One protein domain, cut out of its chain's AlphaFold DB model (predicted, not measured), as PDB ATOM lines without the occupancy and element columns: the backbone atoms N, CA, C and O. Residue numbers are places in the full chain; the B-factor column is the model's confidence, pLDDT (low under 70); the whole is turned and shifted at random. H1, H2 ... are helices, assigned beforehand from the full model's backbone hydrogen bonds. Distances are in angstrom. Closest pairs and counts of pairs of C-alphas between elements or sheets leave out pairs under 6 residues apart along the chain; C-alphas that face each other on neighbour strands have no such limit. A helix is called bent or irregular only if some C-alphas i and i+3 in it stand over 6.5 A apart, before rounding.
ATOM      1  N   LEU A 158     -22.138  25.088 138.972       86.56
ATOM      2  CA  LEU A 158     -21.750  24.914 137.572       86.56
ATOM      3  C   LEU A 158     -22.619  25.701 136.581       86.56
ATOM      4  O   LEU A 158     -22.192  25.894 135.445       86.56
ATOM      5  N   LYS A 159     -23.781  26.238 136.984       86.12
ATOM      6  CA  LYS A 159     -24.542  27.173 136.128       86.12
ATOM      7  C   LYS A 159     -23.886  28.557 136.020       86.12
ATOM      8  O   LYS A 159     -24.238  29.329 135.129       86.12
ATOM      9  N   ASN A 160     -22.920  28.884 136.882       86.31
ATOM     10  CA  ASN A 160     -22.201  30.152 136.840       86.31
ATOM     11  C   ASN A 160     -20.841  30.025 136.136       86.31
ATOM     12  O   ASN A 160     -19.854  29.574 136.716       86.31
ATOM     13  N   TYR A 161     -20.738  30.548 134.912       87.38
ATOM     14  CA  TYR A 161     -19.470  30.575 134.178       87.38
ATOM     15  C   TYR A 161     -18.345  31.316 134.919       87.38
ATOM     16  O   TYR A 161     -17.197  30.886 134.847       87.38
ATOM     17  N   ASN A 162     -18.642  32.376 135.683       88.19
ATOM     18  CA  ASN A 162     -17.614  33.077 136.462       88.19
ATOM     19  C   ASN A 162     -17.036  32.190 137.578       88.19
ATOM     20  O   ASN A 162     -15.853  32.310 137.882       88.19
ATOM     21  N   PHE A 163     -17.819  31.272 138.155       90.50
ATOM     22  CA  PHE A 163     -17.304  30.303 139.125       90.50
ATOM     23  C   PHE A 163     -16.257  29.387 138.474       90.50
ATOM     24  O   PHE A 163     -15.173  29.212 139.020       90.50
ATOM     25  N   ILE A 164     -16.538  28.870 137.272       92.56
ATOM     26  CA  ILE A 164     -15.621  27.989 136.528       92.56
ATOM     27  C   ILE A 164     -14.353  28.743 136.100       92.56
ATOM     28  O   ILE A 164     -13.248  28.227 136.260       92.56
ATOM     29  N   LEU A 165     -14.493  29.978 135.598       92.75
ATOM     30  CA  LEU A 165     -13.351  30.825 135.234       92.75
ATOM     31  C   LEU A 165     -12.465  31.141 136.447       92.75
ATOM     32  O   LEU A 165     -11.239  31.100 136.329       92.75
ATOM     33  N   LEU A 166     -13.064  31.426 137.608       91.50
ATOM     34  CA  LEU A 166     -12.323  31.654 138.846       91.50
ATOM     35  C   LEU A 166     -11.613  30.377 139.306       91.50
ATOM     36  O   LEU A 166     -10.413  30.424 139.550       91.50
ATOM     37  N   PHE A 167     -12.317  29.243 139.363       92.19
ATOM     38  CA  PHE A 167     -11.752  27.965 139.805       92.19
ATOM     39  C   PHE A 167     -10.533  27.565 138.966       92.19
ATOM     40  O   PHE A 167      -9.474  27.261 139.515       92.19
ATOM     41  N   TYR A 168     -10.638  27.694 137.639       92.94
ATOM     42  CA  TYR A 168      -9.522  27.491 136.718       92.94
ATOM     43  C   TYR A 168      -8.361  28.453 136.982       92.94
ATOM     44  O   TYR A 168      -7.214  28.015 137.071       92.94
ATOM     45  N   SER A 169      -8.638  29.747 137.154       90.12
ATOM     46  CA  SER A 169      -7.581  30.746 137.350       90.12
ATOM     47  C   SER A 169      -6.834  30.542 138.668       90.12
ATOM     48  O   SER A 169      -5.607  30.524 138.678       90.12
ATOM     49  N   LEU A 170      -7.552  30.295 139.771       88.94
ATOM     50  CA  LEU A 170      -6.927  29.979 141.059       88.94
ATOM     51  C   LEU A 170      -6.135  28.668 140.991       88.94
ATOM     52  O   LEU A 170      -5.061  28.586 141.585       88.94
ATOM     53  N   SER A 171      -6.618  27.672 140.234       88.81
ATOM     54  CA  SER A 171      -5.898  26.411 140.027       88.81
ATOM     55  C   SER A 171      -4.552  26.607 139.329       88.81
ATOM     56  O   SER A 171      -3.554  26.040 139.765       88.81
ATOM     57  N   ASN A 172      -4.506  27.422 138.267       86.31
ATOM     58  CA  ASN A 172      -3.283  27.674 137.510       86.31
ATOM     59  C   ASN A 172      -2.306  28.527 138.321       86.31
ATOM     60  O   ASN A 172      -1.133  28.168 138.399       86.31
ATOM     61  N   TYR A 173      -2.787  29.581 138.986       84.56
ATOM     62  CA  TYR A 173      -1.959  30.405 139.865       84.56
ATOM     63  C   TYR A 173      -1.319  29.574 140.987       84.56
ATOM     64  O   TYR A 173      -0.097  29.571 141.127       84.56
ATOM     65  N   LEU A 174      -2.117  28.801 141.741       82.56
ATOM     66  CA  LEU A 174      -1.610  27.921 142.801       82.56
ATOM     67  C   LEU A 174      -0.627  26.876 142.265       82.56
ATOM     68  O   LEU A 174       0.398  26.623 142.897       82.56
ATOM     69  N   PHE A 175      -0.924  26.274 141.110       82.06
ATOM     70  CA  PHE A 175      -0.042  25.291 140.493       82.06
ATOM     71  C   PHE A 175       1.302  25.923 140.111       82.06
ATOM     72  O   PHE A 175       2.355  25.382 140.442       82.06
ATOM     73  N   HIS A 176       1.291  27.085 139.458       78.69
ATOM     74  CA  HIS A 176       2.518  27.779 139.087       78.69
ATOM     75  C   HIS A 176       3.321  28.230 140.307       78.69
ATOM     76  O   HIS A 176       4.528  28.024 140.307       78.69
ATOM     77  N   HIS A 177       2.686  28.750 141.360       75.81
ATOM     78  CA  HIS A 177       3.361  29.131 142.607       75.81
ATOM     79  C   HIS A 177       4.104  27.931 143.222       75.81
ATOM     80  O   HIS A 177       5.331  27.914 143.298       75.81
ATOM     81  N   ILE A 178       3.369  26.856 143.530       72.12
ATOM     82  CA  ILE A 178       3.872  25.683 144.266       72.12
ATOM     83  C   ILE A 178       4.959  24.917 143.495       72.12
ATOM     84  O   ILE A 178       5.823  24.288 144.104       72.12
ATOM     85  N   PHE A 179       4.920  24.935 142.159       68.00
ATOM     86  CA  PHE A 179       5.897  24.228 141.327       68.00
ATOM     87  C   PHE A 179       7.051  25.117 140.838       68.00
ATOM     88  O   PHE A 179       8.057  24.571 140.385       68.00
ATOM     89  N   LYS A 180       6.948  26.450 140.941       63.03
ATOM     90  CA  LYS A 180       8.030  27.394 140.604       63.03
ATOM     91  C   LYS A 180       8.885  27.760 141.825       63.03
ATOM     92  O   LYS A 180      10.089  27.924 141.671       63.03
ATOM     93  N   GLU A 181       8.303  27.806 143.023       52.38
ATOM     94  CA  GLU A 181       8.985  28.170 144.283       52.38
ATOM     95  C   GLU A 181       9.804  27.050 144.943       52.38
ATOM     96  O   GLU A 181      10.317  27.222 146.042       52.38
ATOM     97  N   LYS A 182      10.019  25.903 144.290       48.88
ATOM     98  CA  LYS A 182      10.896  24.848 144.840       48.88
ATOM     99  C   LYS A 182      12.387  25.244 144.964       48.88
ATOM    100  O   LYS A 182      13.204  24.372 145.246       48.88
ATOM    101  N   TYR A 183      12.734  26.516 144.739       35.53
ATOM    102  CA  TYR A 183      14.103  27.026 144.610       35.53
ATOM    103  C   TYR A 183      14.327  28.474 145.124       35.53
ATOM    104  O   TYR A 183      15.337  29.068 144.755       35.53
ATOM    105  N   SER A 184      13.441  29.064 145.944       35.66
ATOM    106  CA  SER A 184      13.666  30.391 146.569       35.66
ATOM    107  C   SER A 184      13.960  30.308 148.074       35.66
ATOM    108  O   SER A 184      13.464  29.428 148.776       35.66
ATOM    109  N   CYS A 185      14.812  31.218 148.559       33.47
ATOM    110  CA  CYS A 185      15.146  31.382 149.975       33.47
ATOM    111  C   CYS A 185      14.261  32.470 150.598       33.47
ATOM    112  O   CYS A 185      14.081  33.517 149.984       33.47
ATOM    113  N   ILE A 186      13.762  32.221 151.814       38.34
ATOM    114  CA  ILE A 186      12.611  32.933 152.392       38.34
ATOM    115  C   ILE A 186      12.898  34.409 152.695       38.34
ATOM    116  O   ILE A 186      13.726  34.717 153.551       38.34
ATOM    117  N   ASP A 187      12.106  35.294 152.088       43.81
ATOM    118  CA  ASP A 187      12.134  36.745 152.318       43.81
ATOM    119  C   ASP A 187      10.807  37.286 152.915       43.81
ATOM    120  O   ASP A 187       9.756  36.646 152.826       43.81
ATOM    121  N   GLN A 188      10.774  38.491 153.510       44.00
ATOM    122  CA  GLN A 188       9.542  38.999 154.172       44.00
ATOM    123  C   GLN A 188       8.331  39.160 153.227       44.00
ATOM    124  O   GLN A 188       7.181  38.995 153.646       44.00
ATOM    125  N   LYS A 189       8.561  39.445 151.938       54.75
ATOM    126  CA  LYS A 189       7.491  39.472 150.917       54.75
ATOM    127  C   LYS A 189       6.871  38.084 150.709       54.75
ATOM    128  O   LYS A 189       5.658  37.969 150.525       54.75
ATOM    129  N   GLU A 190       7.687  37.042 150.824       55.81
ATOM    130  CA  GLU A 190       7.313  35.633 150.694       55.81
ATOM    131  C   GLU A 190       6.409  35.183 151.855       55.81
ATOM    132  O   GLU A 190       5.553  34.326 151.662       55.81
ATOM    133  N   TYR A 191       6.484  35.809 153.038       51.19
ATOM    134  CA  TYR A 191       5.557  35.534 154.150       51.19
ATOM    135  C   TYR A 191       4.107  35.957 153.838       51.19
ATOM    136  O   TYR A 191       3.160  35.193 154.056       51.19
ATOM    137  N   ILE A 192       3.910  37.158 153.280       54.56
ATOM    138  CA  ILE A 192       2.575  37.658 152.890       54.56
ATOM    139  C   ILE A 192       2.010  36.829 151.728       54.56
ATOM    140  O   ILE A 192       0.807  36.543 151.675       54.56
ATOM    141  N   GLU A 193       2.871  36.411 150.802       63.25
ATOM    142  CA  GLU A 193       2.483  35.540 149.693       63.25
ATOM    143  C   GLU A 193       2.134  34.132 150.191       63.25
ATOM    144  O   GLU A 193       1.043  33.655 149.885       63.25
ATOM    145  N   ASN A 194       2.912  33.545 151.105       67.00
ATOM    146  CA  ASN A 194       2.571  32.287 151.776       67.00
ATOM    147  C   ASN A 194       1.223  32.347 152.517       67.00
ATOM    148  O   ASN A 194       0.405  31.438 152.361       67.00
ATOM    149  N   LYS A 195       0.916  33.429 153.251       73.00
ATOM    150  CA  LYS A 195      -0.413  33.608 153.875       73.00
ATOM    151  C   LYS A 195      -1.534  33.643 152.828       73.00
ATOM    152  O   LYS A 195      -2.550  32.966 153.002       73.00
ATOM    153  N   THR A 196      -1.327  34.368 151.725       73.50
ATOM    154  CA  THR A 196      -2.276  34.425 150.597       73.50
ATOM    155  C   THR A 196      -2.479  33.029 149.985       73.50
ATOM    156  O   THR A 196      -3.606  32.629 149.702       73.50
ATOM    157  N   ILE A 197      -1.407  32.243 149.834       76.69
ATOM    158  CA  ILE A 197      -1.425  30.879 149.285       76.69
ATOM    159  C   ILE A 197      -2.122  29.879 150.211       76.69
ATOM    160  O   ILE A 197      -2.858  29.016 149.732       76.69
ATOM    161  N   ILE A 198      -1.947  29.993 151.529       78.12
ATOM    162  CA  ILE A 198      -2.663  29.165 152.512       78.12
ATOM    163  C   ILE A 198      -4.171  29.450 152.446       78.12
ATOM    164  O   ILE A 198      -4.971  28.518 152.338       78.12
ATOM    165  N   GLN A 199      -4.566  30.728 152.424       79.88
ATOM    166  CA  GLN A 199      -5.968  31.131 152.258       79.88
ATOM    167  C   GLN A 199      -6.548  30.639 150.922       79.88
ATOM    168  O   GLN A 199      -7.647  30.079 150.897       79.88
ATOM    169  N   LEU A 200      -5.789  30.772 149.829       81.06
ATOM    170  CA  LEU A 200      -6.151  30.250 148.511       81.06
ATOM    171  C   LEU A 200      -6.381  28.745 148.523       81.06
ATOM    172  O   LEU A 200      -7.422  28.312 148.045       81.06
ATOM    173  N   LYS A 201      -5.460  27.950 149.085       79.94
ATOM    174  CA  LYS A 201      -5.621  26.491 149.209       79.94
ATOM    175  C   LYS A 201      -6.934  26.146 149.919       79.94
ATOM    176  O   LYS A 201      -7.685  25.311 149.421       79.94
ATOM    177  N   GLY A 202      -7.254  26.837 151.015       79.69
ATOM    178  CA  GLY A 202      -8.526  26.674 151.728       79.69
ATOM    179  C   GLY A 202      -9.750  26.992 150.863       79.69
ATOM    180  O   GLY A 202     -10.645  26.159 150.729       79.69
ATOM    181  N   LYS A 203      -9.782  28.166 150.214       83.69
ATOM    182  CA  LYS A 203     -10.908  28.567 149.346       83.69
ATOM    183  C   LYS A 203     -11.065  27.689 148.115       83.69
ATOM    184  O   LYS A 203     -12.176  27.401 147.687       83.69
ATOM    185  N   TYR A 204      -9.959  27.209 147.583       82.06
ATOM    186  CA  TYR A 204      -9.919  26.332 146.433       82.06
ATOM    187  C   TYR A 204     -10.458  24.921 146.739       82.06
ATOM    188  O   TYR A 204     -11.218  24.369 145.943       82.06
ATOM    189  N   ILE A 205     -10.166  24.379 147.927       82.50
ATOM    190  CA  ILE A 205     -10.808  23.154 148.438       82.50
ATOM    191  C   ILE A 205     -12.311  23.385 148.662       82.50
ATOM    192  O   ILE A 205     -13.121  22.533 148.300       82.50
ATOM    193  N   GLU A 206     -12.706  24.556 149.177       85.12
ATOM    194  CA  GLU A 206     -14.119  24.943 149.317       85.12
ATOM    195  C   GLU A 206     -14.858  24.922 147.961       85.12
ATOM    196  O   GLU A 206     -15.982  24.426 147.882       85.12
ATOM    197  N   MET A 207     -14.219  25.397 146.879       88.25
ATOM    198  CA  MET A 207     -14.764  25.313 145.514       88.25
ATOM    199  C   MET A 207     -14.879  23.870 145.017       88.25
ATOM    200  O   MET A 207     -15.916  23.520 144.458       88.25
ATOM    201  N   LEU A 208     -13.846  23.040 145.223       88.06
ATOM    202  CA  LEU A 208     -13.863  21.637 144.799       88.06
ATOM    203  C   LEU A 208     -14.999  20.862 145.480       88.06
ATOM    204  O   LEU A 208     -15.743  20.153 144.808       88.06
ATOM    205  N   ASN A 209     -15.166  21.029 146.793       86.31
ATOM    206  CA  ASN A 209     -16.225  20.356 147.544       86.31
ATOM    207  C   ASN A 209     -17.616  20.728 147.010       86.31
ATOM    208  O   ASN A 209     -18.445  19.847 146.817       86.31
ATOM    209  N   LYS A 210     -17.834  22.012 146.696       86.81
ATOM    210  CA  LYS A 210     -19.095  22.535 146.145       86.81
ATOM    211  C   LYS A 210     -19.442  21.991 144.758       86.81
ATOM    212  O   LYS A 210     -20.619  21.795 144.476       86.81
ATOM    213  N   ILE A 211     -18.449  21.737 143.900       89.75
ATOM    214  CA  ILE A 211     -18.697  21.111 142.587       89.75
ATOM    215  C   ILE A 211     -18.798  19.585 142.650       89.75
ATOM    216  O   ILE A 211     -19.378  18.996 141.750       89.75
ATOM    217  N   ASN A 212     -18.249  18.933 143.679       89.06
ATOM    218  CA  ASN A 212     -18.286  17.472 143.820       89.06
ATOM    219  C   ASN A 212     -19.591  16.967 144.479       89.06
ATOM    220  O   ASN A 212     -19.666  15.815 144.900       89.06
ATOM    221  N   GLU A 213     -20.619  17.817 144.584       87.69
ATOM    222  CA  GLU A 213     -21.954  17.436 145.052       87.69
ATOM    223  C   GLU A 213     -22.795  16.822 143.909       87.69
ATOM    224  O   GLU A 213     -22.840  17.394 142.816       87.69
ATOM    225  N   PRO A 214     -23.557  15.728 144.130       87.12
ATOM    226  CA  PRO A 214     -24.339  15.065 143.072       87.12
ATOM    227  C   PRO A 214     -25.337  15.966 142.322       87.12
ATOM    228  O   PRO A 214     -25.629  15.736 141.149       87.12
ATOM    229  N   LYS A 215     -25.835  17.034 142.959       87.81
ATOM    230  CA  LYS A 215     -26.743  18.015 142.333       87.81
ATOM    231  C   LYS A 215     -26.125  18.736 141.122       87.81
ATOM    232  O   LYS A 215     -26.849  19.205 140.245       87.81
ATOM    233  N   GLU A 216     -24.796  18.817 141.058       90.75
ATOM    234  CA  GLU A 216     -24.060  19.514 140.001       90.75
ATOM    235  C   GLU A 216     -24.004  18.715 138.690       90.75
ATOM    236  O   GLU A 216     -23.849  19.318 137.628       90.75
ATOM    237  N   ILE A 217     -24.210  17.387 138.723       90.06
ATOM    238  CA  ILE A 217     -24.170  16.509 137.535       90.06
ATOM    239  C   ILE A 217     -25.118  17.028 136.439       90.06
ATOM    240  O   ILE A 217     -24.745  17.118 135.268       90.06
ATOM    241  N   LYS A 218     -26.333  17.459 136.806       89.00
ATOM    242  CA  LYS A 218     -27.307  17.983 135.833       89.00
ATOM    243  C   LYS A 218     -26.793  19.240 135.120       89.00
ATOM    244  O   LYS A 218     -26.886  19.327 133.898       89.00
ATOM    245  N   ALA A 219     -26.203  20.188 135.850       89.50
ATOM    246  CA  ALA A 219     -25.604  21.376 135.237       89.50
ATOM    247  C   ALA A 219     -24.313  21.053 134.473       89.50
ATOM    248  O   ALA A 219     -24.058  21.657 133.433       89.50
ATOM    249  N   LEU A 220     -23.535  20.059 134.913       92.06
ATOM    250  CA  LEU A 220     -22.413  19.541 134.138       92.06
ATOM    251  C   LEU A 220     -22.872  19.059 132.756       92.06
ATOM    252  O   LEU A 220     -22.193  19.363 131.776       92.06
ATOM    253  N   HIS A 221     -24.025  18.390 132.630       88.81
ATOM    254  CA  HIS A 221     -24.584  18.017 131.323       88.81
ATOM    255  C   HIS A 221     -25.040  19.223 130.482       88.81
ATOM    256  O   HIS A 221     -24.865  19.181 129.264       88.81
ATOM    257  N   GLU A 222     -25.491  20.319 131.097       89.25
ATOM    258  CA  GLU A 222     -25.852  21.577 130.415       89.25
ATOM    259  C   GLU A 222     -24.625  22.418 129.971       89.25
ATOM    260  O   GLU A 222     -24.718  23.191 129.019       89.25
ATOM    261  N   LEU A 223     -23.454  22.270 130.611       90.38
ATOM    262  CA  LEU A 223     -22.251  23.061 130.291       90.38
ATOM    263  C   LEU A 223     -21.752  22.887 128.847       90.38
ATOM    264  O   LEU A 223     -21.693  21.778 128.321       90.38
ATOM    265  N   ASN A 224     -21.256  23.958 128.222       89.81
ATOM    266  CA  ASN A 224     -20.527  23.808 126.960       89.81
ATOM    267  C   ASN A 224     -19.132  23.182 127.177       89.81
ATOM    268  O   ASN A 224     -18.500  23.365 128.219       89.81
ATOM    269  N   ILE A 225     -18.639  22.469 126.159       90.38
ATOM    270  CA  ILE A 225     -17.388  21.693 126.213       90.38
ATOM    271  C   ILE A 225     -16.160  22.533 126.603       90.38
ATOM    272  O   ILE A 225     -15.278  22.044 127.305       90.38
ATOM    273  N   PHE A 226     -16.118  23.817 126.229       91.06
ATOM    274  CA  PHE A 226     -15.032  24.719 126.608       91.06
ATOM    275  C   PHE A 226     -14.967  24.929 128.131       91.06
ATOM    276  O   PHE A 226     -13.894  24.794 128.716       91.06
ATOM    277  N   HIS A 227     -16.100  25.192 128.790       92.81
ATOM    278  CA  HIS A 227     -16.139  25.298 130.252       92.81
ATOM    279  C   HIS A 227     -15.923  23.941 130.934       92.81
ATOM    280  O   HIS A 227     -15.247  23.889 131.960       92.81
ATOM    281  N   THR A 228     -16.410  22.839 130.351       94.69
ATOM    282  CA  THR A 228     -16.119  21.479 130.840       94.69
ATOM    283  C   THR A 228     -14.612  21.181 130.839       94.69
ATOM    284  O   THR A 228     -14.105  20.608 131.799       94.69
ATOM    285  N   LEU A 229     -13.867  21.627 129.821       94.19
ATOM    286  CA  LEU A 229     -12.407  21.478 129.752       94.19
ATOM    287  C   LEU A 229     -11.658  22.361 130.759       94.19
ATOM    288  O   LEU A 229     -10.681  21.903 131.350       94.19
ATOM    289  N   LEU A 230     -12.113  23.596 131.004       94.69
ATOM    290  CA  LEU A 230     -11.559  24.425 132.084       94.69
ATOM    291  C   LEU A 230     -11.789  23.773 133.456       94.69
ATOM    292  O   LEU A 230     -10.874  23.732 134.278       94.69
ATOM    293  N   LEU A 231     -12.977  23.208 133.691       95.06
ATOM    294  CA  LEU A 231     -13.319  22.493 134.923       95.06
ATOM    295  C   LEU A 231     -12.452  21.236 135.115       95.06
ATOM    296  O   LEU A 231     -11.835  21.076 136.166       95.06
ATOM    297  N   TYR A 232     -12.331  20.402 134.076       94.50
ATOM    298  CA  TYR A 232     -11.422  19.249 134.031       94.50
ATOM    299  C   TYR A 232      -9.991  19.643 134.403       94.50
ATOM    300  O   TYR A 232      -9.368  19.036 135.274       94.50
ATOM    301  N   LYS A 233      -9.490  20.717 133.783       92.88
ATOM    302  CA  LYS A 233      -8.142  21.219 134.024       92.88
ATOM    303  C   LYS A 233      -7.936  21.699 135.458       92.88
ATOM    304  O   LYS A 233      -6.910  21.389 136.062       92.88
ATOM    305  N   SER A 234      -8.936  22.390 136.002       92.44
ATOM    306  CA  SER A 234      -8.949  22.838 137.396       92.44
ATOM    307  C   SER A 234      -8.804  21.650 138.346       92.44
ATOM    308  O   SER A 234      -7.923  21.642 139.196       92.44
ATOM    309  N   ILE A 235      -9.597  20.593 138.149       91.19
ATOM    310  CA  ILE A 235      -9.564  19.397 139.001       91.19
ATOM    311  C   ILE A 235      -8.200  18.695 138.943       91.19
ATOM    312  O   ILE A 235      -7.659  18.352 139.995       91.19
ATOM    313  N   ILE A 236      -7.601  18.534 137.754       89.88
ATOM    314  CA  ILE A 236      -6.254  17.944 137.643       89.88
ATOM    315  C   ILE A 236      -5.225  18.798 138.386       89.88
ATOM    316  O   ILE A 236      -4.448  18.258 139.172       89.88
ATOM    317  N   ASN A 237      -5.241  20.122 138.214       88.38
ATOM    318  CA  ASN A 237      -4.386  21.001 139.011       88.38
ATOM    319  C   ASN A 237      -4.607  20.776 140.520       88.38
ATOM    320  O   ASN A 237      -3.618  20.671 141.243       88.38
ATOM    321  N   THR A 238      -5.851  20.610 140.995       84.69
ATOM    322  CA  THR A 238      -6.130  20.340 142.420       84.69
ATOM    323  C   THR A 238      -5.426  19.105 142.934       84.69
ATOM    324  O   THR A 238      -4.752  19.162 143.959       84.69
ATOM    325  N   ILE A 239      -5.580  18.000 142.214       83.75
ATOM    326  CA  ILE A 239      -5.012  16.708 142.580       83.75
ATOM    327  C   ILE A 239      -3.493  16.852 142.772       83.75
ATOM    328  O   ILE A 239      -2.962  16.511 143.828       83.75
ATOM    329  N   TYR A 240      -2.806  17.474 141.810       81.50
ATOM    330  CA  TYR A 240      -1.356  17.675 141.856       81.50
ATOM    331  C   TYR A 240      -0.875  18.733 142.869       81.50
ATOM    332  O   TYR A 240       0.263  18.638 143.344       81.50
ATOM    333  N   ILE A 241      -1.702  19.735 143.191       79.81
ATOM    334  CA  ILE A 241      -1.445  20.746 144.235       79.81
ATOM    335  C   ILE A 241      -1.515  20.121 145.629       79.81
ATOM    336  O   ILE A 241      -0.692  20.437 146.488       79.81
ATOM    337  N   SER A 242      -2.501  19.255 145.861       74.38
ATOM    338  CA  SER A 242      -2.842  18.787 147.208       74.38
ATOM    339  C   SER A 242      -1.945  17.669 147.735       74.38
ATOM    340  O   SER A 242      -1.931  17.442 148.940       74.38
ATOM    341  N   ASP A 243      -1.173  17.037 146.849       63.12
ATOM    342  CA  ASP A 243       0.036  16.208 147.017       63.12
ATOM    343  C   ASP A 243       0.062  15.049 148.028       63.12
ATOM    344  O   ASP A 243       0.560  13.988 147.673       63.12
ATOM    345  N   ASN A 244      -0.414  15.235 149.260       54.19
ATOM    346  CA  ASN A 244      -0.529  14.229 150.328       54.19
ATOM    347  C   ASN A 244      -1.775  14.451 151.232       54.19
ATOM    348  O   ASN A 244      -1.949  13.740 152.218       54.19
ATOM    349  N   ASN A 245      -2.624  15.452 150.964       55.06
ATOM    350  CA  ASN A 245      -3.674  15.865 151.902       55.06
ATOM    351  C   ASN A 245      -4.878  14.896 151.877       55.06
ATOM    352  O   ASN A 245      -5.650  14.882 150.914       55.06
ATOM    353  N   MET A 246      -5.049  14.112 152.952       46.31
ATOM    354  CA  MET A 246      -6.058  13.042 153.109       46.31
ATOM    355  C   MET A 246      -7.489  13.461 152.719       46.31
ATOM    356  O   MET A 246      -8.246  12.651 152.191       46.31
ATOM    357  N   CYS A 247      -7.860  14.735 152.891       49.03
ATOM    358  CA  CYS A 247      -9.189  15.252 152.540       49.03
ATOM    359  C   CYS A 247      -9.595  15.070 151.062       49.03
ATOM    360  O   CYS A 247     -10.788  15.117 150.771       49.03
ATOM    361  N   ILE A 248      -8.646  14.871 150.138       54.44
ATOM    362  CA  ILE A 248      -8.910  14.690 148.693       54.44
ATOM    363  C   ILE A 248      -8.716  13.223 148.254       54.44
ATOM    364  O   ILE A 248      -8.836  12.897 147.080       54.44
ATOM    365  N   GLN A 249      -8.495  12.298 149.198       48.84
ATOM    366  CA  GLN A 249      -8.579  10.859 148.912       48.84
ATOM    367  C   GLN A 249     -10.018  10.367 148.707       48.84
ATOM    368  O   GLN A 249     -10.214   9.278 148.175       48.84
ATOM    369  N   LYS A 250     -11.032  11.166 149.074       54.78
ATOM    370  CA  LYS A 250     -12.391  10.946 148.568       54.78
ATOM    371  C   LYS A 250     -12.363  11.055 147.050       54.78
ATOM    372  O   LYS A 250     -11.874  12.051 146.519       54.78
ATOM    373  N   GLU A 251     -12.917  10.051 146.377       63.31
ATOM    374  CA  GLU A 251     -13.051  10.046 144.927       63.31
ATOM    375  C   GLU A 251     -13.664  11.375 144.460       63.31
ATOM    376  O   GLU A 251     -14.741  11.787 144.911       63.31
ATOM    377  N   ILE A 252     -12.965  12.077 143.560       79.56
ATOM    378  CA  ILE A 252     -13.520  13.251 142.885       79.56
ATOM    379  C   ILE A 252     -14.477  12.714 141.826       79.56
ATOM    380  O   ILE A 252     -14.180  12.719 140.639       79.56
ATOM    381  N   PHE A 253     -15.607  12.186 142.278       84.69
ATOM    382  CA  PHE A 253     -16.620  11.504 141.487       84.69
ATOM    383  C   PHE A 253     -17.043  12.320 140.252       84.69
ATOM    384  O   PHE A 253     -17.166  11.773 139.154       84.69
ATOM    385  N   ILE A 254     -17.134  13.653 140.372       89.50
ATOM    386  CA  ILE A 254     -17.440  14.509 139.217       89.50
ATOM    387  C   ILE A 254     -16.363  14.468 138.112       89.50
ATOM    388  O   ILE A 254     -16.678  14.719 136.950       89.50
ATOM    389  N   PHE A 255     -15.110  14.102 138.413       91.12
ATOM    390  CA  PHE A 255     -14.049  13.932 137.410       91.12
ATOM    391  C   PHE A 255     -14.423  12.890 136.352       91.12
ATOM    392  O   PHE A 255     -14.212  13.145 135.165       91.12
ATOM    393  N   ASN A 256     -15.003  11.756 136.758       89.25
ATOM    394  CA  ASN A 256     -15.380  10.686 135.834       89.25
ATOM    395  C   ASN A 256     -16.468  11.179 134.868       89.25
ATOM    396  O   ASN A 256     -16.270  11.123 133.655       89.25
ATOM    397  N   HIS A 257     -17.523  11.822 135.375       92.81
ATOM    398  CA  HIS A 257     -18.561  12.431 134.536       92.81
ATOM    399  C   HIS A 257     -18.047  13.554 133.625       92.81
ATOM    400  O   HIS A 257     -18.495  13.690 132.484       92.81
ATOM    401  N   ILE A 258     -17.090  14.366 134.086       93.62
ATOM    402  CA  ILE A 258     -16.436  15.384 133.251       93.62
ATOM    403  C   ILE A 258     -15.647  14.705 132.123       93.62
ATOM    404  O   ILE A 258     -15.753  15.118 130.967       93.62
ATOM    405  N   HIS A 259     -14.877  13.662 132.438       91.69
ATOM    406  CA  HIS A 259     -14.070  12.910 131.480       91.69
ATOM    407  C   HIS A 259     -14.937  12.184 130.438       91.69
ATOM    408  O   HIS A 259     -14.674  12.292 129.240       91.69
ATOM    409  N   GLU A 260     -16.009  11.515 130.865       90.81
ATOM    410  CA  GLU A 260     -17.024  10.913 129.991       90.81
ATOM    411  C   GLU A 260     -17.676  11.960 129.093       90.81
ATOM    412  O   GLU A 260     -17.720  11.791 127.874       90.81
ATOM    413  N   LYS A 261     -18.126  13.090 129.658       91.81
ATOM    414  CA  LYS A 261     -18.725  14.177 128.880       91.81
ATOM    415  C   LYS A 261     -17.758  14.722 127.828       91.81
ATOM    416  O   LYS A 261     -18.193  15.005 126.708       91.81
ATOM    417  N   ILE A 262     -16.478  14.883 128.159       91.81
ATOM    418  CA  ILE A 262     -15.456  15.336 127.210       91.81
ATOM    419  C   ILE A 262     -15.270  14.305 126.093       91.81
ATOM    420  O   ILE A 262     -15.373  14.671 124.923       91.81
ATOM    421  N   ASN A 263     -15.063  13.028 126.431       86.94
ATOM    422  CA  ASN A 263     -14.896  11.962 125.441       86.94
ATOM    423  C   ASN A 263     -16.117  11.841 124.524       86.94
ATOM    424  O   ASN A 263     -15.961  11.870 123.305       86.94
ATOM    425  N   ASN A 264     -17.327  11.807 125.085       85.69
ATOM    426  CA  ASN A 264     -18.565  11.714 124.318       85.69
ATOM    427  C   ASN A 264     -18.723  12.901 123.360       85.69
ATOM    428  O   ASN A 264     -18.968  12.690 122.177       85.69
ATOM    429  N   ASN A 265     -18.496  14.143 123.804       82.75
ATOM    430  CA  ASN A 265     -18.581  15.306 122.909       82.75
ATOM    431  C   ASN A 265     -17.489  15.312 121.826       82.75
ATOM    432  O   ASN A 265     -17.776  15.651 120.682       82.75
ATOM    433  N   ILE A 266     -16.249  14.938 122.156       78.31
ATOM    434  CA  ILE A 266     -15.145  14.898 121.184       78.31
ATOM    435  C   ILE A 266     -15.385  13.802 120.132       78.31
ATOM    436  O   ILE A 266     -15.251  14.049 118.933       78.31
ATOM    437  N   ILE A 267     -15.784  12.604 120.561       69.75
ATOM    438  CA  ILE A 267     -16.032  11.463 119.675       69.75
ATOM    439  C   ILE A 267     -17.286  11.700 118.826       69.75
ATOM    440  O   ILE A 267     -17.230  11.539 117.607       69.75
ATOM    441  N   ILE A 268     -18.406  12.111 119.427       70.81
ATOM    442  CA  ILE A 268     -19.671  12.289 118.703       70.81
ATOM    443  C   ILE A 268     -19.579  13.485 117.748       70.81
ATOM    444  O   ILE A 268     -19.818  13.308 116.558       70.81
ATOM    445  N   ASN A 269     -19.171  14.665 118.228       72.06
ATOM    446  CA  ASN A 269     -19.300  15.904 117.450       72.06
ATOM    447  C   ASN A 269     -18.123  16.160 116.495       72.06
ATOM    448  O   ASN A 269     -18.263  16.954 115.571       72.06
ATOM    449  N   PHE A 270     -16.951  15.543 116.699       70.88
ATOM    450  CA  PHE A 270     -15.778  15.825 115.856       70.88
ATOM    451  C   PHE A 270     -15.262  14.627 115.054       70.88
ATOM    452  O   PHE A 270     -14.760  14.856 113.954       70.88
ATOM    453  N   LYS A 271     -15.421  13.365 115.492       67.50
ATOM    454  CA  LYS A 271     -15.126  12.228 114.593       67.50
ATOM    455  C   LYS A 271     -16.197  12.090 113.511       67.50
ATOM    456  O   LYS A 271     -15.849  12.139 112.331       67.50
ATOM    457  N   LYS A 272     -17.478  12.000 113.895       67.25
ATOM    458  CA  LYS A 272     -18.591  11.702 112.968       67.25
ATOM    459  C   LYS A 272     -18.895  12.816 111.958       67.25
ATOM    460  O   LYS A 272     -19.335  12.515 110.853       67.25
ATOM    461  N   ASP A 273     -18.625  14.077 112.291       66.56
ATOM    462  CA  ASP A 273     -18.940  15.209 111.412       66.56
ATOM    463  C   ASP A 273     -18.077  15.231 110.142       66.56
ATOM    464  O   ASP A 273     -16.875  15.510 110.181       66.56
ATOM    465  N   THR A 274     -18.695  14.987 108.988       59.28
ATOM    466  CA  THR A 274     -18.037  14.984 107.669       59.28
ATOM    467  C   THR A 274     -17.642  16.383 107.181       59.28
ATOM    468  O   THR A 274     -16.742  16.516 106.351       59.28
ATOM    469  N   ILE A 275     -18.270  17.443 107.704       55.81
ATOM    470  CA  ILE A 275     -18.099  18.819 107.213       55.81
ATOM    471  C   ILE A 275     -16.900  19.511 107.882       55.81
ATOM    472  O   ILE A 275     -16.888  19.793 109.084       55.81
ATOM    473  N   HIS A 276     -15.905  19.862 107.064       56.62
ATOM    474  CA  HIS A 276     -14.633  20.464 107.473       56.62
ATOM    475  C   HIS A 276     -14.746  21.981 107.766       56.62
ATOM    476  O   HIS A 276     -14.177  22.830 107.076       56.62
ATOM    477  N   ILE A 277     -15.495  22.351 108.808       62.53
ATOM    478  CA  ILE A 277     -15.714  23.759 109.175       62.53
ATOM    479  C   ILE A 277     -14.477  24.330 109.889       62.53
ATOM    480  O   ILE A 277     -14.153  23.930 111.007       62.53
ATOM    481  N   ARG A 278     -13.829  25.337 109.283       61.22
ATOM    482  CA  ARG A 278     -12.628  26.046 109.791       61.22
ATOM    483  C   ARG A 278     -12.716  26.479 111.267       61.22
ATOM    484  O   ARG A 278     -11.699  26.489 111.955       61.22
ATOM    485  N   GLY A 279     -13.914  26.804 111.762       67.00
ATOM    486  CA  GLY A 279     -14.159  27.129 113.173       67.00
ATOM    487  C   GLY A 279     -13.841  25.979 114.141       67.00
ATOM    488  O   GLY A 279     -13.205  26.217 115.164       67.00
ATOM    489  N   LYS A 280     -14.177  24.734 113.778       78.38
ATOM    490  CA  LYS A 280     -13.977  23.538 114.618       78.38
ATOM    491  C   LYS A 280     -12.498  23.249 114.882       78.38
ATOM    492  O   LYS A 280     -12.135  22.855 115.984       78.38
ATOM    493  N   ILE A 281     -11.623  23.516 113.909       82.19
ATOM    494  CA  ILE A 281     -10.164  23.392 114.083       82.19
ATOM    495  C   ILE A 281      -9.649  24.384 115.135       82.19
ATOM    496  O   ILE A 281      -8.867  23.997 116.002       82.19
ATOM    497  N   ASN A 282     -10.114  25.639 115.107       83.81
ATOM    498  CA  ASN A 282      -9.726  26.639 116.110       83.81
ATOM    499  C   ASN A 282     -10.136  26.196 117.525       83.81
ATOM    500  O   ASN A 282      -9.388  26.400 118.480       83.81
ATOM    501  N   GLU A 283     -11.321  25.596 117.659       85.88
ATOM    502  CA  GLU A 283     -11.839  25.084 118.929       85.88
ATOM    503  C   GLU A 283     -11.030  23.892 119.439       85.88
ATOM    504  O   GLU A 283     -10.536  23.950 120.563       85.88
ATOM    505  N   LEU A 284     -10.798  22.869 118.609       88.12
ATOM    506  CA  LEU A 284      -9.971  21.714 118.976       88.12
ATOM    507  C   LEU A 284      -8.549  22.132 119.378       88.12
ATOM    508  O   LEU A 284      -8.043  21.661 120.394       88.12
ATOM    509  N   ILE A 285      -7.929  23.076 118.660       88.06
ATOM    510  CA  ILE A 285      -6.615  23.626 119.027       88.06
ATOM    511  C   ILE A 285      -6.680  24.368 120.371       88.06
ATOM    512  O   ILE A 285      -5.784  24.201 121.199       88.06
ATOM    513  N   LYS A 286      -7.745  25.135 120.644       88.38
ATOM    514  CA  LYS A 286      -7.958  25.794 121.945       88.38
ATOM    515  C   LYS A 286      -8.152  24.779 123.082       88.38
ATOM    516  O   LYS A 286      -7.694  25.015 124.196       88.38
ATOM    517  N   TYR A 287      -8.806  23.649 122.818       91.19
ATOM    518  CA  TYR A 287      -8.997  22.568 123.790       91.19
ATOM    519  C   TYR A 287      -7.673  21.862 124.094       91.19
ATOM    520  O   TYR A 287      -7.301  21.713 125.256       91.19
ATOM    521  N   MET A 288      -6.900  21.542 123.055       90.19
ATOM    522  CA  MET A 288      -5.524  21.058 123.176       90.19
ATOM    523  C   MET A 288      -4.637  22.034 123.969       90.19
ATOM    524  O   MET A 288      -3.858  21.596 124.814       90.19
ATOM    525  N   GLN A 289      -4.810  23.350 123.785       89.00
ATOM    526  CA  GLN A 289      -4.099  24.380 124.554       89.00
ATOM    527  C   GLN A 289      -4.435  24.400 126.055       89.00
ATOM    528  O   GLN A 289      -3.553  24.740 126.840       89.00
ATOM    529  N   ILE A 290      -5.653  24.022 126.463       91.06
ATOM    530  CA  ILE A 290      -6.020  23.844 127.882       91.06
ATOM    531  C   ILE A 290      -5.334  22.596 128.448       91.06
ATOM    532  O   ILE A 290      -4.688  22.639 129.494       91.06
ATOM    533  N   LEU A 291      -5.474  21.467 127.749       91.44
ATOM    534  CA  LEU A 291      -5.030  20.164 128.243       91.44
ATOM    535  C   LEU A 291      -3.499  20.091 128.389       91.44
ATOM    536  O   LEU A 291      -3.016  19.572 129.399       91.44
ATOM    537  N   GLN A 292      -2.750  20.668 127.432       90.31
ATOM    538  CA  GLN A 292      -1.276  20.641 127.389       90.31
ATOM    539  C   GLN A 292      -0.583  21.386 128.541       90.31
ATOM    540  O   GLN A 292       0.587  21.124 128.818       90.31
ATOM    541  N   GLN A 293      -1.254  22.360 129.173       88.25
ATOM    542  CA  GLN A 293      -0.645  23.155 130.245       88.25
ATOM    543  C   GLN A 293      -0.143  22.216 131.347       88.25
ATOM    544  O   GLN A 293      -0.736  21.167 131.579       88.25
ATOM    545  N   ASN A 294       0.920  22.577 132.058       85.19
ATOM    546  CA  ASN A 294       1.405  21.844 133.235       85.19
ATOM    547  C   ASN A 294       1.821  20.367 133.010       85.19
ATOM    548  O   ASN A 294       2.211  19.710 133.970       85.19
ATOM    549  N   ILE A 295       1.778  19.817 131.784       88.00
ATOM    550  CA  ILE A 295       2.017  18.379 131.547       88.00
ATOM    551  C   ILE A 295       3.428  17.937 131.914       88.00
ATOM    552  O   ILE A 295       3.593  16.856 132.477       88.00
ATOM    553  N   ILE A 296       4.435  18.767 131.648       85.00
ATOM    554  CA  ILE A 296       5.818  18.444 132.010       85.00
ATOM    555  C   ILE A 296       5.970  18.388 133.538       85.00
ATOM    556  O   ILE A 296       6.541  17.444 134.076       85.00
ATOM    557  N   GLN A 297       5.356  19.330 134.255       84.12
ATOM    558  CA  GLN A 297       5.331  19.365 135.717       84.12
ATOM    559  C   GLN A 297       4.525  18.198 136.319       84.12
ATOM    560  O   GLN A 297       4.891  17.668 137.368       84.12
ATOM    561  N   TYR A 298       3.445  17.765 135.658       85.12
ATOM    562  CA  TYR A 298       2.692  16.570 136.045       85.12
ATOM    563  C   TYR A 298       3.541  15.299 135.907       85.12
ATOM    564  O   TYR A 298       3.592  14.491 136.830       85.12
ATOM    565  N   MET A 299       4.224  15.135 134.772       84.44
ATOM    566  CA  MET A 299       5.096  13.995 134.475       84.44
ATOM    567  C   MET A 299       6.256  13.869 135.473       84.44
ATOM    568  O   MET A 299       6.573  12.768 135.925       84.44
ATOM    569  N   GLN A 300       6.848  14.998 135.871       79.31
ATOM    570  CA  GLN A 300       7.905  15.050 136.886       79.31
ATOM    571  C   GLN A 300       7.433  14.541 138.263       79.31
ATOM    572  O   GLN A 300       8.232  13.999 139.029       79.31
ATOM    573  N   LYS A 301       6.136  14.644 138.588       75.06
ATOM    574  CA  LYS A 301       5.547  14.067 139.809       75.06
ATOM    575  C   LYS A 301       5.115  12.611 139.599       75.06
ATOM    576  O   LYS A 301       3.936  12.301 139.431       75.06
ATOM    577  N   ARG A 302       6.080  11.697 139.720       67.25
ATOM    578  CA  ARG A 302       5.917  10.235 139.583       67.25
ATOM    579  C   ARG A 302       5.181   9.540 140.755       67.25
ATOM    580  O   ARG A 302       5.602   8.472 141.182       67.25
ATOM    581  N   LYS A 303       4.098  10.115 141.302       73.25
ATOM    582  CA  LYS A 303       3.268   9.441 142.328       73.25
ATOM    583  C   LYS A 303       2.167   8.602 141.673       73.25
ATOM    584  O   LYS A 303       1.449   9.103 140.809       73.25
ATOM    585  N   ASP A 304       1.972   7.359 142.117       74.19
ATOM    586  CA  ASP A 304       1.016   6.442 141.473       74.19
ATOM    587  C   ASP A 304      -0.437   6.932 141.501       74.19
ATOM    588  O   ASP A 304      -1.144   6.783 140.506       74.19
ATOM    589  N   HIS A 305      -0.871   7.616 142.565       75.44
ATOM    590  CA  HIS A 305      -2.227   8.175 142.637       75.44
ATOM    591  C   HIS A 305      -2.499   9.292 141.605       75.44
ATOM    592  O   HIS A 305      -3.653   9.621 141.340       75.44
ATOM    593  N   PHE A 306      -1.463   9.846 140.960       81.56
ATOM    594  CA  PHE A 306      -1.609  10.782 139.839       81.56
ATOM    595  C   PHE A 306      -1.656  10.109 138.464       81.56
ATOM    596  O   PHE A 306      -2.129  10.703 137.493       81.56
ATOM    597  N   LYS A 307      -1.200   8.857 138.367       83.38
ATOM    598  CA  LYS A 307      -1.003   8.113 137.113       83.38
ATOM    599  C   LYS A 307      -2.292   7.967 136.304       83.38
ATOM    600  O   LYS A 307      -2.250   8.070 135.081       83.38
ATOM    601  N   PHE A 308      -3.430   7.776 136.975       85.94
ATOM    602  CA  PHE A 308      -4.760   7.736 136.357       85.94
ATOM    603  C   PHE A 308      -5.098   9.061 135.653       85.94
ATOM    604  O   PHE A 308      -5.325   9.092 134.442       85.94
ATOM    605  N   TYR A 309      -5.046  10.171 136.391       87.69
ATOM    606  CA  TYR A 309      -5.360  11.507 135.882       87.69
ATOM    607  C   TYR A 309      -4.402  11.947 134.765       87.69
ATOM    608  O   TYR A 309      -4.842  12.503 133.758       87.69
ATOM    609  N   PHE A 310      -3.108  11.631 134.899       89.62
ATOM    610  CA  PHE A 310      -2.107  11.882 133.863       89.62
ATOM    611  C   PHE A 310      -2.419  11.135 132.562       89.62
ATOM    612  O   PHE A 310      -2.491  11.752 131.498       89.62
ATOM    613  N   LYS A 311      -2.650   9.815 132.649       89.81
ATOM    614  CA  LYS A 311      -2.975   8.968 131.493       89.81
ATOM    615  C   LYS A 311      -4.224   9.462 130.765       89.81
ATOM    616  O   LYS A 311      -4.184   9.589 129.545       89.81
ATOM    617  N   ASN A 312      -5.284   9.804 131.500       90.50
ATOM    618  CA  ASN A 312      -6.517  10.334 130.915       90.50
ATOM    619  C   ASN A 312      -6.281  11.671 130.186       90.50
ATOM    620  O   ASN A 312      -6.740  11.839 129.059       90.50
ATOM    621  N   ASN A 313      -5.498  12.593 130.761       92.31
ATOM    622  CA  ASN A 313      -5.180  13.867 130.104       92.31
ATOM    623  C   ASN A 313      -4.351  13.670 128.817       92.31
ATOM    624  O   ASN A 313      -4.633  14.286 127.790       92.31
ATOM    625  N   ILE A 314      -3.358  12.770 128.842       93.44
ATOM    626  CA  ILE A 314      -2.559  12.413 127.657       93.44
ATOM    627  C   ILE A 314      -3.428  11.743 126.582       93.44
ATOM    628  O   ILE A 314      -3.301  12.079 125.403       93.44
ATOM    629  N   LEU A 315      -4.337  10.842 126.968       91.88
ATOM    630  CA  LEU A 315      -5.260  10.174 126.047       91.88
ATOM    631  C   LEU A 315      -6.202  11.174 125.363       91.88
ATOM    632  O   LEU A 315      -6.364  11.115 124.146       91.88
ATOM    633  N   LEU A 316      -6.757  12.141 126.104       92.19
ATOM    634  CA  LEU A 316      -7.568  13.219 125.528       92.19
ATOM    635  C   LEU A 316      -6.792  14.046 124.496       92.19
ATOM    636  O   LEU A 316      -7.316  14.329 123.419       92.19
ATOM    637  N   ILE A 317      -5.537  14.409 124.784       93.12
ATOM    638  CA  ILE A 317      -4.696  15.151 123.833       93.12
ATOM    639  C   ILE A 317      -4.423  14.323 122.580       93.12
ATOM    640  O   ILE A 317      -4.567  14.848 121.477       93.12
ATOM    641  N   LYS A 318      -4.071  13.040 122.731       92.50
ATOM    642  CA  LYS A 318      -3.873  12.130 121.596       92.50
ATOM    643  C   LYS A 318      -5.145  12.021 120.751       92.50
ATOM    644  O   LYS A 318      -5.072  12.217 119.544       92.50
ATOM    645  N   ASN A 319      -6.310  11.843 121.375       90.81
ATOM    646  CA  ASN A 319      -7.600  11.778 120.683       90.81
ATOM    647  C   ASN A 319      -7.906  13.049 119.867       90.81
ATOM    648  O   ASN A 319      -8.308  12.943 118.709       90.81
ATOM    649  N   ILE A 320      -7.698  14.247 120.431       90.94
ATOM    650  CA  ILE A 320      -7.906  15.513 119.703       90.94
ATOM    651  C   ILE A 320      -6.879  15.675 118.575       90.94
ATOM    652  O   ILE A 320      -7.241  16.102 117.477       90.94
ATOM    653  N   LEU A 321      -5.615  15.318 118.819       91.12
ATOM    654  CA  LEU A 321      -4.550  15.395 117.821       91.12
ATOM    655  C   LEU A 321      -4.835  14.477 116.624       91.12
ATOM    656  O   LEU A 321      -4.725  14.934 115.488       91.12
ATOM    657  N   THR A 322      -5.273  13.238 116.865       90.00
ATOM    658  CA  THR A 322      -5.700  12.303 115.815       90.00
ATOM    659  C   THR A 322      -6.859  12.875 115.000       90.00
ATOM    660  O   THR A 322      -6.771  12.906 113.779       90.00
ATOM    661  N   ILE A 323      -7.898  13.420 115.645       87.81
ATOM    662  CA  ILE A 323      -9.036  14.051 114.948       87.81
ATOM    663  C   ILE A 323      -8.568  15.210 114.060       87.81
ATOM    664  O   ILE A 323      -8.985  15.321 112.908       87.81
ATOM    665  N   LEU A 324      -7.691  16.075 114.575       87.50
ATOM    666  CA  LEU A 324      -7.098  17.161 113.799       87.50
ATOM    667  C   LEU A 324      -6.336  16.613 112.579       87.50
ATOM    668  O   LEU A 324      -6.572  17.052 111.452       87.50
ATOM    669  N   GLN A 325      -5.449  15.638 112.783       87.25
ATOM    670  CA  GLN A 325      -4.672  15.004 111.715       87.25
ATOM    671  C   GLN A 325      -5.576  14.373 110.639       87.25
ATOM    672  O   GLN A 325      -5.424  14.712 109.465       87.25
ATOM    673  N   GLU A 326      -6.573  13.573 111.033       86.38
ATOM    674  CA  GLU A 326      -7.559  12.938 110.146       86.38
ATOM    675  C   GLU A 326      -8.314  13.961 109.284       86.38
ATOM    676  O   GLU A 326      -8.298  13.864 108.053       86.38
ATOM    677  N   LYS A 327      -8.945  14.977 109.900       80.88
ATOM    678  CA  LYS A 327      -9.709  16.005 109.159       80.88
ATOM    679  C   LYS A 327      -8.827  16.723 108.143       80.88
ATOM    680  O   LYS A 327      -9.247  16.961 107.013       80.88
ATOM    681  N   ASN A 328      -7.583  16.993 108.520       80.44
ATOM    682  CA  ASN A 328      -6.614  17.698 107.699       80.44
ATOM    683  C   ASN A 328      -5.797  16.769 106.763       80.44
ATOM    684  O   ASN A 328      -4.750  17.169 106.250       80.44
ATOM    685  N   LYS A 329      -6.263  15.531 106.526       83.81
ATOM    686  CA  LYS A 329      -5.644  14.512 105.648       83.81
ATOM    687  C   LYS A 329      -4.158  14.243 105.940       83.81
ATOM    688  O   LYS A 329      -3.378  14.020 105.020       83.81
ATOM    689  N   ASN A 330      -3.768  14.300 107.212       81.75
ATOM    690  CA  ASN A 330      -2.401  14.121 107.722       81.75
ATOM    691  C   ASN A 330      -1.341  15.101 107.167       81.75
ATOM    692  O   ASN A 330      -0.152  14.942 107.435       81.75
ATOM    693  N   ASP A 331      -1.749  16.156 106.459       81.44
ATOM    694  CA  ASP A 331      -0.846  17.100 105.795       81.44
ATOM    695  C   ASP A 331      -0.743  18.416 106.577       81.44
ATOM    696  O   ASP A 331      -1.552  19.335 106.422       81.44
ATOM    697  N   ILE A 332       0.293  18.529 107.415       80.00
ATOM    698  CA  ILE A 332       0.549  19.706 108.262       80.00
ATOM    699  C   ILE A 332       0.567  21.028 107.464       80.00
ATOM    700  O   ILE A 332       0.216  22.076 108.011       80.00
ATOM    701  N   LYS A 333       0.887  21.007 106.156       84.50
ATOM    702  CA  LYS A 333       0.945  22.212 105.311       84.50
ATOM    703  C   LYS A 333      -0.436  22.808 105.006       84.50
ATOM    704  O   LYS A 333      -0.512  23.978 104.639       84.50
ATOM    705  N   ARG A 334      -1.532  22.078 105.228       82.12
ATOM    706  CA  ARG A 334      -2.908  22.600 105.069       82.12
ATOM    707  C   ARG A 334      -3.376  23.485 106.225       82.12
ATOM    708  O   ARG A 334      -4.324  24.253 106.070       82.12
ATOM    709  N   TYR A 335      -2.694  23.443 107.369       81.62
ATOM    710  CA  TYR A 335      -2.948  24.375 108.463       81.62
ATOM    711  C   TYR A 335      -2.365  25.766 108.188       81.62
ATOM    712  O   TYR A 335      -1.286  25.898 107.604       81.62
ATOM    713  N   TYR A 336      -3.023  26.798 108.729       84.12
ATOM    714  CA  TYR A 336      -2.412  28.116 108.939       84.12
ATOM    715  C   TYR A 336      -1.144  27.994 109.789       84.12
ATOM    716  O   TYR A 336      -1.092  27.172 110.702       84.12
ATOM    717  N   LEU A 337      -0.144  28.841 109.526       85.69
ATOM    718  CA  LEU A 337       1.164  28.793 110.192       85.69
ATOM    719  C   LEU A 337       1.044  28.755 111.727       85.69
ATOM    720  O   LEU A 337       1.547  27.832 112.363       85.69
ATOM    721  N   TRP A 338       0.243  29.658 112.302       80.75
ATOM    722  CA  TRP A 338      -0.007  29.740 113.747       80.75
ATOM    723  C   TRP A 338      -0.720  28.507 114.347       80.75
ATOM    724  O   TRP A 338      -0.755  28.349 115.565       80.75
ATOM    725  N   HIS A 339      -1.339  27.643 113.530       87.25
ATOM    726  CA  HIS A 339      -1.872  26.350 113.979       87.25
ATOM    727  C   HIS A 339      -0.794  25.264 113.956       87.25
ATOM    728  O   HIS A 339      -0.744  24.468 114.893       87.25
ATOM    729  N   ARG A 340       0.084  25.256 112.939       87.44
ATOM    730  CA  ARG A 340       1.210  24.309 112.841       87.44
ATOM    731  C   ARG A 340       2.096  24.404 114.074       87.44
ATOM    732  O   ARG A 340       2.247  23.410 114.768       87.44
ATOM    733  N   GLU A 341       2.515  25.618 114.430       88.00
ATOM    734  CA  GLU A 341       3.320  25.900 115.628       88.00
ATOM    735  C   GLU A 341       2.730  25.276 116.905       88.00
ATOM    736  O   GLU A 341       3.450  24.723 117.735       88.00
ATOM    737  N   LYS A 342       1.401  25.339 117.082       88.81
ATOM    738  CA  LYS A 342       0.721  24.791 118.268       88.81
ATOM    739  C   LYS A 342       0.599  23.269 118.224       88.81
ATOM    740  O   LYS A 342       0.724  22.632 119.265       88.81
ATOM    741  N   ILE A 343       0.378  22.692 117.045       89.56
ATOM    742  CA  ILE A 343       0.314  21.239 116.847       89.56
ATOM    743  C   ILE A 343       1.705  20.614 117.031       89.56
ATOM    744  O   ILE A 343       1.846  19.650 117.780       89.56
ATOM    745  N   GLU A 344       2.741  21.203 116.434       90.50
ATOM    746  CA  GLU A 344       4.138  20.766 116.537       90.50
ATOM    747  C   GLU A 344       4.661  20.856 117.977       90.50
ATOM    748  O   GLU A 344       5.317  19.929 118.458       90.50
ATOM    749  N   MET A 345       4.312  21.923 118.710       89.94
ATOM    750  CA  MET A 345       4.631  22.062 120.135       89.94
ATOM    751  C   MET A 345       4.033  20.916 120.969       89.94
ATOM    752  O   MET A 345       4.721  20.349 121.818       89.94
ATOM    753  N   ILE A 346       2.789  20.515 120.684       91.25
ATOM    754  CA  ILE A 346       2.121  19.398 121.368       91.25
ATOM    755  C   ILE A 346       2.721  18.051 120.956       91.25
ATOM    756  O   ILE A 346       2.972  17.210 121.815       91.25
ATOM    757  N   GLN A 347       3.037  17.848 119.677       91.81
ATOM    758  CA  GLN A 347       3.740  16.651 119.199       91.81
ATOM    759  C   GLN A 347       5.152  16.521 119.793       91.81
ATOM    760  O   GLN A 347       5.633  15.410 120.013       91.81
ATOM    761  N   LYS A 348       5.848  17.635 120.052       92.69
ATOM    762  CA  LYS A 348       7.139  17.640 120.757       92.69
ATOM    763  C   LYS A 348       6.964  17.275 122.235       92.69
ATOM    764  O   LYS A 348       7.696  16.426 122.732       92.69
ATOM    765  N   MET A 349       5.969  17.858 122.905       92.44
ATOM    766  CA  MET A 349       5.632  17.556 124.301       92.44
ATOM    767  C   MET A 349       5.221  16.085 124.494       92.44
ATOM    768  O   MET A 349       5.717  15.438 125.410       92.44
ATOM    769  N   LEU A 350       4.368  15.528 123.623       92.19
ATOM    770  CA  LEU A 350       3.973  14.113 123.683       92.19
ATOM    771  C   LEU A 350       5.177  13.176 123.519       92.19
ATOM    772  O   LEU A 350       5.328  12.257 124.319       92.19
ATOM    773  N   ARG A 351       6.069  13.454 122.557       91.62
ATOM    774  CA  ARG A 351       7.308  12.679 122.380       91.62
ATOM    775  C   ARG A 351       8.212  12.738 123.610       91.62
ATOM    776  O   ARG A 351       8.774  11.717 123.981       91.62
ATOM    777  N   GLN A 352       8.332  13.893 124.272       90.12
ATOM    778  CA  GLN A 352       9.076  13.980 125.534       90.12
ATOM    779  C   GLN A 352       8.450  13.083 126.615       90.12
ATOM    780  O   GLN A 352       9.172  12.333 127.267       90.12
ATOM    781  N   VAL A 353       7.119  13.109 126.757       88.12
ATOM    782  CA  VAL A 353       6.395  12.253 127.714       88.12
ATOM    783  C   VAL A 353       6.621  10.767 127.440       88.12
ATOM    784  O   VAL A 353       6.826   9.991 128.371       88.12
ATOM    785  N   GLU A 354       6.619  10.367 126.171       86.94
ATOM    786  CA  GLU A 354       6.867   8.983 125.762       86.94
ATOM    787  C   GLU A 354       8.309   8.555 126.070       86.94
ATOM    788  O   GLU A 354       8.505   7.538 126.732       86.94
ATOM    789  N   MET A 355       9.307   9.363 125.698       84.69
ATOM    790  CA  MET A 355      10.727   9.083 125.956       84.69
ATOM    791  C   MET A 355      11.040   8.964 127.456       84.69
ATOM    792  O   MET A 355      11.686   8.002 127.870       84.69
ATOM    793  N   GLU A 356      10.529   9.879 128.289       81.12
ATOM    794  CA  GLU A 356      10.705   9.807 129.747       81.12
ATOM    795  C   GLU A 356       9.978   8.600 130.365       81.12
ATOM    796  O   GLU A 356      10.476   8.015 131.328       81.12
ATOM    797  N   SER A 357       8.835   8.182 129.802       72.69
ATOM    798  CA  SER A 357       8.113   6.979 130.250       72.69
ATOM    799  C   SER A 357       8.814   5.665 129.883       72.69
ATOM    800  O   SER A 357       8.651   4.674 130.591       72.69
ATOM    801  N   LEU A 358       9.627   5.676 128.820       69.62
ATOM    802  CA  LEU A 358      10.472   4.563 128.377       69.62
ATOM    803  C   LEU A 358      11.866   4.570 129.035       69.62
ATOM    804  O   LEU A 358      12.683   3.704 128.744       69.62
ATOM    805  N   GLY A 359      12.159   5.544 129.908       62.09
ATOM    806  CA  GLY A 359      13.461   5.681 130.573       62.09
ATOM    807  C   GLY A 359      14.589   6.215 129.681       62.09
ATOM    808  O   GLY A 359      15.747   6.208 130.096       62.09
TER     809      GLY A 359
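AT A GLANCE: This is residues 158 to 359 of the 369 residues of an uncharacterized protein of Plasmodium falciparum IGH-CR14 (UniProt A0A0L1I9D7). Picture a bundle of five helices, H4, H5, H6, H8 and H9, up and down, each running against the one before it, with the helical hairpin of H1 and H2 packed on H4 through H1. Short H3 packs on H5, and residues 182 to 189, of which 188 and 189 belong to H2, stick out. The printed part has 202 residues with nine named helices, H1 to H9, and no named strand: all helix. It is compact, with a radius of gyration of the C-alphas of 18.1 A, and spans 55 by 41 by 30 A.

IN THESE COORDINATES: Find C-alpha 161 at (-19.470, 30.575, 134.178); from there H1 runs to residue 180, 28.4 A. Next come H2, residues 188 to 211, 35.4 A; H3, 216 to 222; H4, 225 to 242, 25.7 A; and H5, 253 to 271, 26.9 A. Then find H6, 278 to 291; H7, 295 to 300; and H8, 304 to 327, 35.4 A, only just irregular, with C-alphas 305 and 308 6.8 A apart. H9 runs from 337 to C-alpha 357 at (8.113, 6.979, 130.250), 30.4 A.

HOW THE PARTS SIT: Look first at H1, which touches the hub H4, closest C-alphas Tyr 168 and Ser 234, 4.7 A. H4 and H5 form a hairpin, closest at Tyr 232 and Ile 258, 6.4 A. H3 touches H5 at a shallow tilt of 12 degrees, closest at Ile 217 and Ile 254, 7.2 A. H6 touches H8 at 17 degrees, opposite ways, closest at Met 288 and Ile 317, 6.0 A. H9 touches H6, closest at Ile 285 and His 339, 7.4 A, and only just touches H7, with 3 pairs within 8 A. Every O i to N i+4 pair is within hydrogen-bond range in H1, H3, H4 and H7, against 19 of 20 in H2, 14 of 15 in H5, 9 of 10 in H6, 18 of 20 in H8 and 16 of 17 in H9.

THE WHOLE: The C-alphas farthest apart, Gln 188 and Thr 274, are 59.2 A apart. The printed part has no cut and no long link. Look for pLDDT under 70 mainly at residues 179 to 194, 243 to 251 and 271 to 279.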